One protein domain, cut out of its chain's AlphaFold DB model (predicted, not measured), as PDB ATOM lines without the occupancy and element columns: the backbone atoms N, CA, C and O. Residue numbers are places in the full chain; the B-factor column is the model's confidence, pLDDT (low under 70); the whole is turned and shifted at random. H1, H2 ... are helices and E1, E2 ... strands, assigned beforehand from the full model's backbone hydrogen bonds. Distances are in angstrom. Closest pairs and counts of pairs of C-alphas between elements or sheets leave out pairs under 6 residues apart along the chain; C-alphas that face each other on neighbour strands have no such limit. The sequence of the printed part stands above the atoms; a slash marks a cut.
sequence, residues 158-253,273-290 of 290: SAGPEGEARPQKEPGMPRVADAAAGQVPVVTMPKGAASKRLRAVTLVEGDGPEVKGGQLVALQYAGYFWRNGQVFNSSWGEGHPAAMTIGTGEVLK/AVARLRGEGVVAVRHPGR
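Overview. This is residues 158 to 253 and 273 to 290 of the 290 residues of the protein "Peptidyl-prolyl cis-trans isomerase" of Actinomadura sp. CNU-125 (UniProt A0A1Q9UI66). With little regular structure, the domain is a small three-stranded sheet, E3-E2-E5, joined at E2 to a two-stranded ribbon, E1-E4, while long unnamed loops, residues 158 to 215, wind over one side. The printed part has 114 residues, 26 in named elements, in the order E1, E2, E3, H1, E4, E5: mostly strand; the larger sheet is mixed, the ribbon antiparallel. It is compact, radius of gyration of the C-alphas 14.0 A, spanning 36 by 32 by 26 A.

Along the chain. E1, residues 216 to 219, begins at C-alpha (52.245, 68.046, 92.555). E2 is residues 221 to 225, 13.7 A; E3 231 to 234; H1 235 to 238; E4 242 to 245; E5 282 to 286, 12.6 A, ending at (63.698, 52.329, 104.013).

Arrangement. E2 and E3 form a hairpin, N 223 to O 233 2.8 A. E2 and E5 are parallel, N 284 to O 222 3.2 A. E1 runs on into E2 at 63 degrees; antiparallel E4 pairs with E1, N 219 to O 242 2.8 A. H1, too short for an O i to N i+4 pair, only grazes the larger sheet.

Size, cuts and confidence. Residues 254 to 272 are cut out, leaving 17.0 A between C-alphas 253 and 273. No link printed whole is long. pLDDT is under 70 at residues 247 to 253 and 273 to 290.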
ATOM      1  N   SER A 158      68.767  75.121  98.255       85.12
ATOM      2  CA  SER A 158      69.119  75.175  99.675       85.12
ATOM      3  C   SER A 158      67.924  75.039 100.615       85.12
ATOM      4  O   SER A 158      68.115  75.128 101.827       85.12
ATOM      5  N   ALA A 159      66.739  74.831 100.045       82.94
ATOM      6  CA  ALA A 159      65.490  74.508 100.705       82.94
ATOM      7  C   ALA A 159      65.638  73.624 101.943       82.94
ATOM      8  O   ALA A 159      66.350  72.609 101.917       82.94
ATOM      9  N   GLY A 160      64.914  73.983 102.994       76.44
ATOM     10  CA  GLY A 160      64.863  73.256 104.253       76.44
ATOM     11  C   GLY A 160      63.550  73.524 104.984       76.44
ATOM     12  O   GLY A 160      62.824  74.441 104.611       76.44
ATOM     13  N   PRO A 161      63.237  72.729 106.018       77.19
ATOM     14  CA  PRO A 161      61.935  72.804 106.662       77.19
ATOM     15  C   PRO A 161      61.776  74.086 107.463       77.19
ATOM     16  O   PRO A 161      62.641  74.445 108.261       77.19
ATOM     17  N   GLU A 162      60.622  74.723 107.294       77.31
ATOM     18  CA  GLU A 162      60.212  75.907 108.041       77.31
ATOM     19  C   GLU A 162      59.033  75.569 108.962       77.31
ATOM     20  O   GLU A 162      58.086  74.888 108.559       77.31
ATOM     21  N   GLY A 163      59.083  76.042 110.210       79.75
ATOM     22  CA  GLY A 163      58.000  75.864 111.176       79.75
ATOM     23  C   GLY A 163      58.475  75.561 112.595       79.75
ATOM     24  O   GLY A 163      59.621  75.821 112.971       79.75
ATOM     25  N   GLU A 164      57.576  75.002 113.402       82.19
ATOM     26  CA  GLU A 164      57.845  74.686 114.802       82.19
ATOM     27  C   GLU A 164      58.609  73.361 114.929       82.19
ATOM     28  O   GLU A 164      58.118  72.293 114.554       82.19
ATOM     29  N   ALA A 165      59.810  73.403 115.508       83.94
ATOM     30  CA  ALA A 165      60.581  72.198 115.781       83.94
ATOM     31  C   ALA A 165      59.860  71.284 116.788       83.94
ATOM     32  O   ALA A 165      59.416  71.706 117.860       83.94
ATOM     33  N   ARG A 166      59.792  69.991 116.470       85.50
ATOM     34  CA  ARG A 166      59.200  68.951 117.312       85.50
ATOM     35  C   ARG A 166      60.297  68.079 117.933       85.50
ATOM     36  O   ARG A 166      61.271  67.716 117.271       85.50
ATOM     37  N   PRO A 167      60.178  67.718 119.221       89.56
ATOM     38  CA  PRO A 167      61.223  66.967 119.897       89.56
ATOM     39  C   PRO A 167      61.242  65.496 119.459       89.56
ATOM     40  O   PRO A 167      60.222  64.817 119.487       89.56
ATOM     41  N   GLN A 168      62.433  64.973 119.167       86.81
ATOM     42  CA  GLN A 168      62.650  63.579 118.756       86.81
ATOM     43  C   GLN A 168      62.700  62.630 119.967       86.81
ATOM     44  O   GLN A 168      63.781  62.307 120.488       86.81
ATOM     45  N   LYS A 169      61.527  62.213 120.456       90.06
ATOM     46  CA  LYS A 169      61.374  61.415 121.691       90.06
ATOM     47  C   LYS A 169      61.062  59.942 121.436       90.06
ATOM     48  O   LYS A 169      61.094  59.143 122.368       90.06
ATOM     49  N   GLU A 170      60.777  59.568 120.196       84.56
ATOM     50  CA  GLU A 170      60.294  58.247 119.824       84.56
ATOM     51  C   GLU A 170      61.392  57.185 119.985       84.56
ATOM     52  O   GLU A 170      62.405  57.213 119.278       84.56
ATOM     53  N   PRO A 171      61.195  56.182 120.862       86.25
ATOM     54  CA  PRO A 171      62.176  55.124 121.043       86.25
ATOM     55  C   PRO A 171      62.400  54.328 119.753       86.25
ATOM     56  O   PRO A 171      61.461  54.030 119.001       86.25
ATOM     57  N   GLY A 172      63.661  53.968 119.511       84.31
ATOM     58  CA  GLY A 172      64.064  53.151 118.365       84.31
ATOM     59  C   GLY A 172      63.900  53.830 117.001       84.31
ATOM     60  O   GLY A 172      63.960  53.135 115.990       84.31
ATOM     61  N   MET A 173      63.675  55.147 116.952       84.69
ATOM     62  CA  MET A 173      63.731  55.920 115.709       84.69
ATOM     63  C   MET A 173      65.153  56.444 115.452       84.69
ATOM     64  O   MET A 173      65.880  56.727 116.410       84.69
ATOM     65  N   PRO A 174      65.560  56.588 114.179       87.00
ATOM     66  CA  PRO A 174      66.737  57.367 113.819       87.00
ATOM     67  C   PRO A 174      66.633  58.799 114.329       87.00
ATOM     68  O   PRO A 174      65.545  59.375 114.344       87.00
ATOM     69  N   ARG A 175      67.770  59.358 114.744       89.12
ATOM     70  CA  ARG A 175      67.873  60.762 115.147       89.12
ATOM     71  C   ARG A 175      68.428  61.580 113.997       89.12
ATOM     72  O   ARG A 175      69.485  61.239 113.471       89.12
ATOM     73  N   VAL A 176      67.734  62.646 113.636       89.56
ATOM     74  CA  VAL A 176      68.161  63.599 112.612       89.56
ATOM     75  C   VAL A 176      68.823  64.777 113.314       89.56
ATOM     76  O   VAL A 176      68.238  65.344 114.237       89.56
ATOM     77  N   ALA A 177      70.054  65.096 112.935       85.19
ATOM     78  CA  ALA A 177      70.734  66.300 113.391       85.19
ATOM     79  C   ALA A 177      70.346  67.493 112.514       85.19
ATOM     80  O   ALA A 177      69.991  67.317 111.344       85.19
ATOM     81  N   ASP A 178      70.477  68.693 113.071       77.19
ATOM     82  CA  ASP A 178      70.341  69.922 112.299       77.19
ATOM     83  C   ASP A 178      71.380  69.948 111.172       77.19
ATOM     84  O   ASP A 178      72.530  69.528 111.337       77.19
ATOM     85  N   ALA A 179      70.957  70.437 110.011       78.31
ATOM     86  CA  ALA A 179      71.787  70.565 108.826       78.31
ATOM     87  C   ALA A 179      71.862  72.034 108.423       78.31
ATOM     88  O   ALA A 179      70.872  72.760 108.513       78.31
ATOM     89  N   ALA A 180      73.029  72.472 107.952       80.50
ATOM     90  CA  ALA A 180      73.119  73.765 107.289       80.50
ATOM     91  C   ALA A 180      72.263  73.761 106.010       80.50
ATOM     92  O   ALA A 180      72.061  72.713 105.392       80.50
ATOM     93  N   ALA A 181      71.785  74.935 105.594       82.06
ATOM     94  CA  ALA A 181      70.964  75.072 104.393       82.06
ATOM     95  C   ALA A 181      71.642  74.433 103.165       82.06
ATOM     96  O   ALA A 181      72.839  74.618 102.924       82.06
ATOM     97  N   GLY A 182      70.874  73.660 102.395       82.38
ATOM     98  CA  GLY A 182      71.368  72.928 101.222       82.38
ATOM     99  C   GLY A 182      72.295  71.746 101.504       82.38
ATOM    100  O   GLY A 182      72.853  71.197 100.557       82.38
ATOM    101  N   GLN A 183      72.475  71.342 102.763       85.19
ATOM    102  CA  GLN A 183      73.215  70.131 103.108       85.19
ATOM    103  C   GLN A 183      72.270  68.962 103.371       85.19
ATOM    104  O   GLN A 183      71.211  69.113 103.978       85.19
ATOM    105  N   VAL A 184      72.705  67.766 102.968       84.75
ATOM    106  CA  VAL A 184      72.031  66.516 103.328       84.75
ATOM    107  C   VAL A 184      72.054  66.371 104.855       84.75
ATOM    108  O   VAL A 184      73.136  66.455 105.444       84.75
ATOM    109  N   PRO A 185      70.913  66.117 105.519       84.81
ATOM    110  CA  PRO A 185      70.903  65.990 106.966       84.81
ATOM    111  C   PRO A 185      71.715  64.789 107.447       84.81
ATOM    112  O   PRO A 185      71.795  63.745 106.797       84.81
ATOM    113  N   VAL A 186      72.324  64.909 108.622       86.12
ATOM    114  CA  VAL A 186      73.031  63.781 109.235       86.12
ATOM    115  C   VAL A 186      72.033  62.972 110.053       86.12
ATOM    116  O   VAL A 186      71.362  63.502 110.937       86.12
ATOM    117  N   VAL A 187      71.942  61.671 109.774       88.12
ATOM    118  CA  VAL A 187      71.025  60.760 110.467       88.12
ATOM    119  C   VAL A 187      71.810  59.706 111.236       88.12
ATOM    120  O   VAL A 187      72.576  58.930 110.668       88.12
ATOM    121  N   THR A 188      71.579  59.641 112.545       89.50
ATOM    122  CA  THR A 188      72.130  58.607 113.422       89.50
ATOM    123  C   THR A 188      71.142  57.452 113.541       89.50
ATOM    124  O   THR A 188      70.052  57.606 114.100       89.50
ATOM    125  N   MET A 189      71.533  56.280 113.041       85.62
ATOM    126  CA  MET A 189      70.724  55.063 113.137       85.62
ATOM    127  C   MET A 189      70.792  54.463 114.548       85.62
ATOM    128  O   MET A 189      71.876  54.393 115.137       85.62
ATOM    129  N   PRO A 190      69.662  54.002 115.114       87.31
ATOM    130  CA  PRO A 190      69.672  53.334 116.401       87.31
ATOM    131  C   PRO A 190      70.280  51.933 116.260       87.31
ATOM    132  O   PRO A 190      70.277  51.321 115.191       87.31
ATOM    133  N   LYS A 191      70.774  51.393 117.374       86.25
ATOM    134  CA  LYS A 191      71.232  50.001 117.419       86.25
ATOM    135  C   LYS A 191      70.026  49.061 117.346       86.25
ATOM    136  O   LYS A 191      69.021  49.290 118.015       86.25
ATOM    137  N   GLY A 192      70.160  47.973 116.593       84.12
ATOM    138  CA  GLY A 192      69.133  46.938 116.468       84.12
ATOM    139  C   GLY A 192      68.403  46.959 115.128       84.12
ATOM    140  O   GLY A 192      68.713  47.742 114.231       84.12
ATOM    141  N   ALA A 193      67.456  46.037 114.973       83.31
ATOM    142  CA  ALA A 193      66.697  45.893 113.738       83.31
ATOM    143  C   ALA A 193      65.691  47.041 113.558       83.31
ATOM    144  O   ALA A 193      65.083  47.504 114.524       83.31
ATOM    145  N   ALA A 194      65.482  47.449 112.307       80.31
ATOM    146  CA  ALA A 194      64.422  48.384 111.958       80.31
ATOM    147  C   ALA A 194      63.038  47.806 112.284       80.31
ATOM    148  O   ALA A 194      62.823  46.589 112.266       80.31
ATOM    149  N   SER A 195      62.074  48.694 112.526       77.94
ATOM    150  CA  SER A 195      60.664  48.318 112.628       77.94
ATOM    151  C   SER A 195      60.199  47.593 111.358       77.94
ATOM    152  O   SER A 195      60.501  48.013 110.243       77.94
ATOM    153  N   LYS A 196      59.399  46.532 111.524       80.81
ATOM    154  CA  LYS A 196      58.730  45.833 110.409       80.81
ATOM    155  C   LYS A 196      57.536  46.608 109.839       80.81
ATOM    156  O   LYS A 196      56.992  46.223 108.812       80.81
ATOM    157  N   ARG A 197      57.094  47.662 110.528       76.75
ATOM    158  CA  ARG A 197      56.016  48.563 110.097       76.75
ATOM    159  C   ARG A 197      56.587  49.935 109.780       76.75
ATOM    160  O   ARG A 197      57.529  50.370 110.449       76.75
ATOM    161  N   LEU A 198      55.971  50.618 108.819       76.25
ATOM    162  CA  LEU A 198      56.265  52.017 108.538       76.25
ATOM    163  C   LEU A 198      55.973  52.866 109.781       76.25
ATOM    164  O   LEU A 198      54.939  52.701 110.427       76.25
ATOM    165  N   ARG A 199      56.900  53.767 110.104       77.44
ATOM    166  CA  ARG A 199      56.750  54.780 111.148       77.44
ATOM    167  C   ARG A 199      57.100  56.134 110.545       77.44
ATOM    168  O   ARG A 199      58.100  56.233 109.841       77.44
ATOM    169  N   ALA A 200      56.293  57.141 110.846       79.19
ATOM    170  CA  ALA A 200      56.527  58.528 110.469       79.19
ATOM    171  C   ALA A 200      56.534  59.383 111.740       79.19
ATOM    172  O   ALA A 200      55.750  59.127 112.655       79.19
ATOM    173  N   VAL A 201      57.445  60.350 111.800       79.62
ATOM    174  CA  VAL A 201      57.575  61.314 112.896       79.62
ATOM    175  C   VAL A 201      57.783  62.681 112.271       79.62
ATOM    176  O   VAL A 201      58.646  62.839 111.407       79.62
ATOM    177  N   THR A 202      56.992  63.653 112.706       82.94
ATOM    178  CA  THR A 202      57.154  65.052 112.311       82.94
ATOM    179  C   THR A 202      58.300  65.655 113.112       82.94
ATOM    180  O   THR A 202      58.272  65.622 114.339       82.94
ATOM    181  N   LEU A 203      59.310  66.183 112.417       85.44
ATOM    182  CA  LEU A 203      60.483  66.821 113.030       85.44
ATOM    183  C   LEU A 203      60.342  68.340 113.105       85.44
ATOM    184  O   LEU A 203      60.784  68.954 114.068       85.44
ATOM    185  N   VAL A 204      59.702  68.926 112.099       84.38
ATOM    186  CA  VAL A 204      59.324  70.335 112.030       84.38
ATOM    187  C   VAL A 204      57.883  70.363 111.538       84.38
ATOM    188  O   VAL A 204      57.553  69.677 110.569       84.38
ATOM    189  N   GLU A 205      57.013  71.068 112.249       82.88
ATOM    190  CA  GLU A 205      55.611  71.231 111.879       82.88
ATOM    191  C   GLU A 205      55.406  72.583 111.196       82.88
ATOM    192  O   GLU A 205      55.590  73.623 111.822       82.88
ATOM    193  N   GLY A 206      55.043  72.546 109.913       77.06
ATOM    194  CA  GLY A 206      54.749  73.739 109.119       77.06
ATOM    195  C   GLY A 206      53.295  74.213 109.242       77.06
ATOM    196  O   GLY A 206      52.387  73.441 109.556       77.06
ATOM    197  N   ASP A 207      53.062  75.483 108.906       76.00
ATOM    198  CA  ASP A 207      51.827  76.216 109.236       76.00
ATOM    199  C   ASP A 207      50.716  76.196 108.172       76.00
ATOM    200  O   ASP A 207      49.923  77.133 108.050       76.00
ATOM    201  N   GLY A 208      50.595  75.157 107.349       74.75
ATOM    202  CA  GLY A 208      49.345  75.032 106.586       74.75
ATOM    203  C   GLY A 208      49.263  73.914 105.585       74.75
ATOM    204  O   GLY A 208      49.774  72.856 105.935       74.75
ATOM    205  N   PRO A 209      48.381  74.055 104.556       77.19
ATOM    206  CA  PRO A 209      47.336  73.071 104.470       77.19
ATOM    207  C   PRO A 209      47.935  71.692 104.203       77.19
ATOM    208  O   PRO A 209      48.965  71.522 103.550       77.19
ATOM    209  N   GLU A 210      47.232  70.692 104.689       75.94
ATOM    210  CA  GLU A 210      47.615  69.323 104.435       75.94
ATOM    211  C   GLU A 210      47.629  69.022 102.933       75.94
ATOM    212  O   GLU A 210      46.663  69.326 102.223       75.94
ATOM    213  N   VAL A 211      48.719  68.406 102.465       76.62
ATOM    214  CA  VAL A 211      48.808  67.887 101.099       76.62
ATOM    215  C   VAL A 211      47.816  66.751 100.913       76.62
ATOM    216  O   VAL A 211      47.705  65.840 101.733       76.62
ATOM    217  N   LYS A 212      47.117  66.798  99.788       78.00
ATOM    218  CA  LYS A 212      46.126  65.822  99.357       78.00
ATOM    219  C   LYS A 212      46.662  65.028  98.170       78.00
ATOM    220  O   LYS A 212      47.510  65.496  97.413       78.00
ATOM    221  N   GLY A 213      46.140  63.815  97.998       79.06
ATOM    222  CA  GLY A 213      46.419  63.021  96.802       79.06
ATOM    223  C   GLY A 213      46.017  63.767  95.523       79.06
ATOM    224  O   GLY A 213      45.037  64.509  95.521       79.06
ATOM    225  N   GLY A 214      46.786  63.571  94.456       77.94
ATOM    226  CA  GLY A 214      46.672  64.258  93.171       77.94
ATOM    227  C   GLY A 214      47.451  65.573  93.079       77.94
ATOM    228  O   GLY A 214      47.479  66.167  92.010       77.94
ATOM    229  N   GLN A 215      48.086  66.046  94.157       78.88
ATOM    230  CA  GLN A 215      48.854  67.293  94.121       78.88
ATOM    231  C   GLN A 215      50.310  67.056  93.718       78.88
ATOM    232  O   GLN A 215      50.971  66.176  94.274       78.88
ATOM    233  N   LEU A 216      50.815  67.888  92.804       81.25
ATOM    234  CA  LEU A 216      52.245  68.046  92.555       81.25
ATOM    235  C   LEU A 216      52.888  68.724  93.770       81.25
ATOM    236  O   LEU A 216      52.441  69.788  94.200       81.25
ATOM    237  N   VAL A 217      53.936  68.118  94.319       83.31
ATOM    238  CA  VAL A 217      54.719  68.688  95.418       83.31
ATOM    239  C   VAL A 217      56.187  68.776  95.033       83.31
ATOM    240  O   VAL A 217      56.725  67.850  94.424       83.31
ATOM    241  N   ALA A 218      56.833  69.869  95.432       84.62
ATOM    242  CA  ALA A 218      58.283  69.971  95.471       84.62
ATOM    243  C   ALA A 218      58.783  69.507  96.844       84.62
ATOM    244  O   ALA A 218      58.226  69.884  97.878       84.62
ATOM    245  N   LEU A 219      59.818  68.672  96.869       82.94
ATOM    246  CA  LEU A 219      60.384  68.162  98.109       82.94
ATOM    247  C   LEU A 219      61.903  68.044  98.058       82.94
ATOM    248  O   LEU A 219      62.503  67.625  97.066       82.94
ATOM    249  N   GLN A 220      62.506  68.332  99.204       83.62
ATOM    250  CA  GLN A 220      63.844  67.865  99.511       83.62
ATOM    251  C   GLN A 220      63.767  66.554 100.288       83.62
ATOM    252  O   GLN A 220      62.978  66.432 101.230       83.62
ATOM    253  N   TYR A 221      64.584  65.574  99.906       85.75
ATOM    254  CA  TYR A 221      64.672  64.294 100.584       85.75
ATOM    255  C   TYR A 221      66.067  63.687 100.602       85.75
ATOM    256  O   TYR A 221      66.937  63.943  99.766       85.75
ATOM    257  N   ALA A 222      66.250  62.812 101.586       84.88
ATOM    258  CA  ALA A 222      67.382  61.914 101.665       84.88
ATOM    259  C   ALA A 222      66.935  60.550 102.197       84.88
ATOM    260  O   ALA A 222      66.161  60.441 103.155       84.88
ATOM    261  N   GLY A 223      67.428  59.511 101.529       84.56
ATOM    262  CA  GLY A 223      67.232  58.109 101.847       84.56
ATOM    263  C   GLY A 223      68.485  57.505 102.461       84.56
ATOM    264  O   GLY A 223      69.567  57.610 101.886       84.56
ATOM    265  N   TYR A 224      68.335  56.826 103.601       85.25
ATOM    266  CA  TYR A 224      69.452  56.246 104.352       85.25
ATOM    267  C   TYR A 224      69.284  54.740 104.536       85.25
ATOM    268  O   TYR A 224      68.199  54.251 104.867       85.25
ATOM    269  N   PHE A 225      70.376  53.996 104.383       83.19
ATOM    270  CA  PHE A 225      70.421  52.583 104.729       83.19
ATOM    271  C   PHE A 225      70.443  52.408 106.248       83.19
ATOM    272  O   PHE A 225      71.366  52.858 106.921       83.19
ATOM    273  N   TRP A 226      69.487  51.656 106.796       83.62
ATOM    274  CA  TRP A 226      69.446  51.378 108.239       83.62
ATOM    275  C   TRP A 226      70.732  50.732 108.773       83.62
ATOM    276  O   TRP A 226      71.208  51.072 109.850       83.62
ATOM    277  N   ARG A 227      71.312  49.795 108.007       82.56
ATOM    278  CA  ARG A 227      72.457  48.974 108.439       82.56
ATOM    279  C   ARG A 227      73.719  49.779 108.761       82.56
ATOM    280  O   ARG A 227      74.546  49.302 109.526       82.56
ATOM    281  N   ASN A 228      73.902  50.935 108.128       82.00
ATOM    282  CA  ASN A 228      75.159  51.682 108.192       82.00
ATOM    283  C   ASN A 228      74.984  53.208 108.125       82.00
ATOM    284  O   ASN A 228      75.980  53.920 108.114       82.00
ATOM    285  N   GLY A 229      73.749  53.714 108.062       82.19
ATOM    286  CA  GLY A 229      73.457  55.145 107.985       82.19
ATOM    287  C   GLY A 229      73.913  55.821 106.691       82.19
ATOM    288  O   GLY A 229      73.830  57.039 106.602       82.19
ATOM    289  N   GLN A 230      74.390  55.077 105.688       84.19
ATOM    290  CA  GLN A 230      74.834  55.677 104.431       84.19
ATOM    291  C   GLN A 230      73.640  56.179 103.622       84.19
ATOM    292  O   GLN A 230      72.635  55.475 103.488       84.19
ATOM    293  N   VAL A 231      73.782  57.375 103.054       83.94
ATOM    294  CA  VAL A 231      72.837  57.926 102.081       83.94
ATOM    295  C   VAL A 231      72.900  57.075 100.814       83.94
ATOM    296  O   VAL A 231      73.985  56.813 100.303       83.94
ATOM    297  N   PHE A 232      71.749  56.628 100.316       82.81
ATOM    298  CA  PHE A 232      71.659  55.905  99.043       82.81
ATOM    299  C   PHE A 232      70.989  56.721  97.943       82.81
ATOM    300  O   PHE A 232      71.147  56.401  96.769       82.81
ATOM    301  N   ASN A 233      70.226  57.751  98.312       79.31
ATOM    302  CA  ASN A 233      69.639  58.683  97.368       79.31
ATOM    303  C   ASN A 233      69.290  60.003  98.064       79.31
ATOM    304  O   ASN A 233      68.918  59.994  99.239       79.31
ATOM    305  N   SER A 234      69.433  61.127  97.363       87.12
ATOM    306  CA  SER A 234      69.088  62.433  97.906       87.12
ATOM    307  C   SER A 234      68.913  63.489  96.819       87.12
ATOM    308  O   SER A 234      69.765  63.598  95.946       87.12
ATOM    309  N   SER A 235      67.889  64.334  96.945       85.44
ATOM    310  CA  SER A 235      67.692  65.505  96.076       85.44
ATOM    311  C   SER A 235      68.769  66.581  96.251       85.44
ATOM    312  O   SER A 235      69.165  67.213  95.280       85.44
ATOM    313  N   TRP A 236      69.341  66.743  97.451       86.56
ATOM    314  CA  TRP A 236      70.518  67.605  97.635       86.56
ATOM    315  C   TRP A 236      71.725  67.101  96.829       86.56
ATOM    316  O   TRP A 236      72.510  67.908  96.339       86.56
ATOM    317  N   GLY A 237      71.855  65.778  96.660       84.44
ATOM    318  CA  GLY A 237      72.868  65.169  95.792       84.44
ATOM    319  C   GLY A 237      72.635  65.447  94.303       84.44
ATOM    320  O   GLY A 237      73.603  65.632  93.573       84.44
ATOM    321  N   GLU A 238      71.371  65.541  93.880       84.94
ATOM    322  CA  GLU A 238      70.975  65.944  92.517       84.94
ATOM    323  C   GLU A 238      71.114  67.465  92.286       84.94
ATOM    324  O   GLU A 238      71.102  67.941  91.154       84.94
ATOM    325  N   GLY A 239      71.273  68.250  93.357       87.00
ATOM    326  CA  GLY A 239      71.523  69.691  93.293       87.00
ATOM    327  C   GLY A 239      70.275  70.565  93.139       87.00
ATOM    328  O   GLY A 239      70.429  71.778  92.995       87.00
ATOM    329  N   HIS A 240      69.074  69.983  93.203       86.69
ATOM    330  CA  HIS A 240      67.790  70.685  93.164       86.69
ATOM    331  C   HIS A 240      66.685  69.876  93.879       86.69
ATOM    332  O   HIS A 240      66.795  68.651  93.987       86.69
ATOM    333  N   PRO A 241      65.592  70.510  94.349       86.44
ATOM    334  CA  PRO A 241      64.428  69.787  94.857       86.44
ATOM    335  C   PRO A 241      63.834  68.852  93.798       86.44
ATOM    336  O   PRO A 241      63.905  69.121  92.597       86.44
ATOM    337  N   ALA A 242      63.210  67.761  94.233       83.81
ATOM    338  CA  ALA A 242      62.450  66.885  93.347       83.81
ATOM    339  C   ALA A 242      60.985  67.324  93.279       83.81
ATOM    340  O   ALA A 242      60.450  67.816  94.269       83.81
ATOM    341  N   ALA A 243      60.324  67.083  92.146       82.81
ATOM    342  CA  ALA A 243      58.880  67.245  92.004       82.81
ATOM    343  C   ALA A 243      58.204  65.885  91.804       82.81
ATOM    344  O   ALA A 243      58.717  65.043  91.066       82.81
ATOM    345  N   MET A 244      57.060  65.657  92.448       80.25
ATOM    346  CA  MET A 244      56.246  64.459  92.217       80.25
ATOM    347  C   MET A 244      54.777  64.685  92.562       80.25
ATOM    348  O   MET A 244      54.459  65.447  93.473       80.25
ATOM    349  N   THR A 245      53.884  63.968  91.888       79.94
ATOM    350  CA  THR A 245      52.464  63.936  92.249       79.94
ATOM    351  C   THR A 245      52.234  62.925  93.371       79.94
ATOM    352  O   THR A 245      52.555  61.741  93.253       79.94
ATOM    353  N   ILE A 246      51.681  63.380  94.493       72.81
ATOM    354  CA  ILE A 246      51.415  62.533  95.663       72.81
ATOM    355  C   ILE A 246      50.097  61.783  95.483       72.81
ATOM    356  O   ILE A 246      49.141  62.306  94.930       72.81
ATOM    357  N   GLY A 247      49.997  60.552  95.989       65.81
ATOM    358  CA  GLY A 247      48.715  59.839  96.099       65.81
ATOM    359  C   GLY A 247      48.171  59.208  94.810       65.81
ATOM    360  O   GLY A 247      47.094  58.626  94.852       65.81
ATOM    361  N   THR A 248      48.908  59.244  93.699       61.31
ATOM    362  CA  THR A 248      48.545  58.548  92.445       61.31
ATOM    363  C   THR A 248      49.000  57.085  92.416       61.31
ATOM    364  O   THR A 248      48.708  56.345  91.480       61.31
ATOM    365  N   GLY A 249      49.758  56.644  93.426       52.88
ATOM    366  CA  GLY A 249      50.490  55.376  93.371       52.88
ATOM    367  C   GLY A 249      51.650  55.393  92.362       52.88
ATOM    368  O   GLY A 249      52.345  54.392  92.228       52.88
ATOM    369  N   GLU A 250      51.898  56.522  91.682       41.06
ATOM    370  CA  GLU A 250      52.904  56.680  90.618       41.06
ATOM    371  C   GLU A 250      54.255  57.211  91.083       41.06
ATOM    372  O   GLU A 250      55.181  57.302  90.274       41.06
ATOM    373  N   VAL A 251      54.460  57.328  92.400       46.97
ATOM    374  CA  VAL A 251      55.817  57.285  92.989       46.97
ATOM    375  C   VAL A 251      56.588  56.019  92.514       46.97
ATOM    376  O   VAL A 251      57.783  55.871  92.744       46.97
ATOM    377  N   LEU A 252      55.891  55.105  91.815       41.88
ATOM    378  CA  LEU A 252      56.302  53.836  91.229       41.88
ATOM    379  C   LEU A 252      56.439  53.794  89.683       41.88
ATOM    380  O   LEU A 252      56.746  52.714  89.178       41.88
ATOM    381  N   LYS A 253      56.219  54.870  88.900       29.75
ATOM    382  CA  LYS A 253      56.290  54.785  87.412       29.75
ATOM    383  C   LYS A 253      57.220  55.765  86.694       29.75
ATOM    384  O   LYS A 253      57.662  55.439  85.590       29.75
ATOM    385  N   ALA A 273      54.392  57.270 102.947       24.83
ATOM    386  CA  ALA A 273      54.887  58.139 104.009       24.83
ATOM    387  C   ALA A 273      54.384  59.577 103.809       24.83
ATOM    388  O   ALA A 273      54.770  60.240 102.852       24.83
ATOM    389  N   VAL A 274      53.518  60.046 104.706       27.05
ATOM    390  CA  VAL A 274      53.106  61.447 104.754       27.05
ATOM    391  C   VAL A 274      53.972  62.119 105.810       27.05
ATOM    392  O   VAL A 274      53.743  61.963 107.007       27.05
ATOM    393  N   ALA A 275      54.990  62.849 105.361       28.20
ATOM    394  CA  ALA A 275      55.263  64.118 106.011       28.20
ATOM    395  C   ALA A 275      54.135  65.057 105.586       28.20
ATOM    396  O   ALA A 275      53.775  65.107 104.408       28.20
ATOM    397  N   ARG A 276      53.546  65.762 106.549       24.66
ATOM    398  CA  ARG A 276      52.626  66.856 106.258       24.66
ATOM    399  C   ARG A 276      53.463  67.937 105.573       24.66
ATOM    400  O   ARG A 276      54.236  68.621 106.230       24.66
ATOM    401  N   LEU A 277      53.404  67.996 104.247       28.30
ATOM    402  CA  LEU A 277      54.177  68.958 103.473       28.30
ATOM    403  C   LEU A 277      53.468  70.316 103.513       28.30
ATOM    404  O   LEU A 277      52.488  70.538 102.814       28.30
ATOM    405  N   ARG A 278      54.017  71.249 104.283       31.30
ATOM    406  CA  ARG A 278      54.143  72.638 103.839       31.30
ATOM    407  C   ARG A 278      55.616  72.991 103.947       31.30
ATOM    408  O   ARG A 278      56.178  72.767 105.007       31.30
ATOM    409  N   GLY A 279      56.199  73.497 102.860       28.11
ATOM    410  CA  GLY A 279      57.567  74.024 102.848       28.11
ATOM    411  C   GLY A 279      58.635  72.996 103.232       28.11
ATOM    412  O   GLY A 279      59.062  72.939 104.373       28.11
ATOM    413  N   GLU A 280      59.052  72.196 102.248       31.16
ATOM    414  CA  GLU A 280      60.410  71.639 102.138       31.16
ATOM    415  C   GLU A 280      60.945  70.766 103.295       31.16
ATOM    416  O   GLU A 280      61.549  71.233 104.240       31.16
ATOM    417  N   GLY A 281      60.894  69.438 103.138       31.56
ATOM    418  CA  GLY A 281      61.815  68.522 103.829       31.56
ATOM    419  C   GLY A 281      61.185  67.199 104.256       31.56
ATOM    420  O   GLY A 281      60.268  67.173 105.073       31.56
ATOM    421  N   VAL A 282      61.707  66.073 103.750       34.81
ATOM    422  CA  VAL A 282      61.350  64.725 104.225       34.81
ATOM    423  C   VAL A 282      62.580  63.825 104.347       34.81
ATOM    424  O   VAL A 282      63.277  63.543 103.376       34.81
ATOM    425  N   VAL A 283      62.806  63.277 105.542       33.78
ATOM    426  CA  VAL A 283      63.752  62.173 105.770       33.78
ATOM    427  C   VAL A 283      63.004  60.849 105.600       33.78
ATOM    428  O   VAL A 283      62.098  60.545 106.376       33.78
ATOM    429  N   ALA A 284      63.377  60.041 104.602       34.12
ATOM    430  CA  ALA A 284      62.742  58.751 104.331       34.12
ATOM    431  C   ALA A 284      63.710  57.593 104.623       34.12
ATOM    432  O   ALA A 284      64.722  57.409 103.955       34.12
ATOM    433  N   VAL A 285      63.397  56.763 105.620       26.77
ATOM    434  CA  VAL A 285      64.215  55.597 105.987       26.77
ATOM    435  C   VAL A 285      63.537  54.325 105.482       26.77
ATOM    436  O   VAL A 285      62.451  53.973 105.942       26.77
ATOM    437  N   ARG A 286      64.177  53.617 104.541       30.30
ATOM    438  CA  ARG A 286      63.698  52.329 104.013       30.30
ATOM    439  C   ARG A 286      64.626  51.180 104.407       30.30
ATOM    440  O   ARG A 286      65.845  51.270 104.305       30.30
ATOM    441  N   HIS A 287      64.020  50.054 104.767       26.78
ATOM    442  CA  HIS A 287      64.658  48.743 104.862       26.78
ATOM    443  C   HIS A 287      64.730  48.075 103.468       26.78
ATOM    444  O   HIS A 287      63.679  47.776 102.898       26.78
ATOM    445  N   PRO A 288      65.916  47.767 102.904       22.97
ATOM    446  CA  PRO A 288      66.021  46.745 101.868       22.97
ATOM    447  C   PRO A 288      65.944  45.385 102.568       22.97
ATOM    448  O   PRO A 288      66.831  45.013 103.337       22.97
ATOM    449  N   GLY A 289      64.803  44.711 102.471       23.77
ATOM    450  CA  GLY A 289      64.662  43.344 102.958       23.77
ATOM    451  C   GLY A 289      65.297  42.391 101.956       23.77
ATOM    452  O   GLY A 289      64.683  42.175 100.924       23.77
ATOM    453  N   ARG A 290      66.473  41.860 102.324       26.17
ATOM    454  CA  ARG A 290      67.325  40.864 101.636       26.17
ATOM    455  C   ARG A 290      67.733  41.177 100.199       26.17
ATOM    456  O   ARG A 290      66.883  41.110  99.294       26.17
TER     457      ARG A 290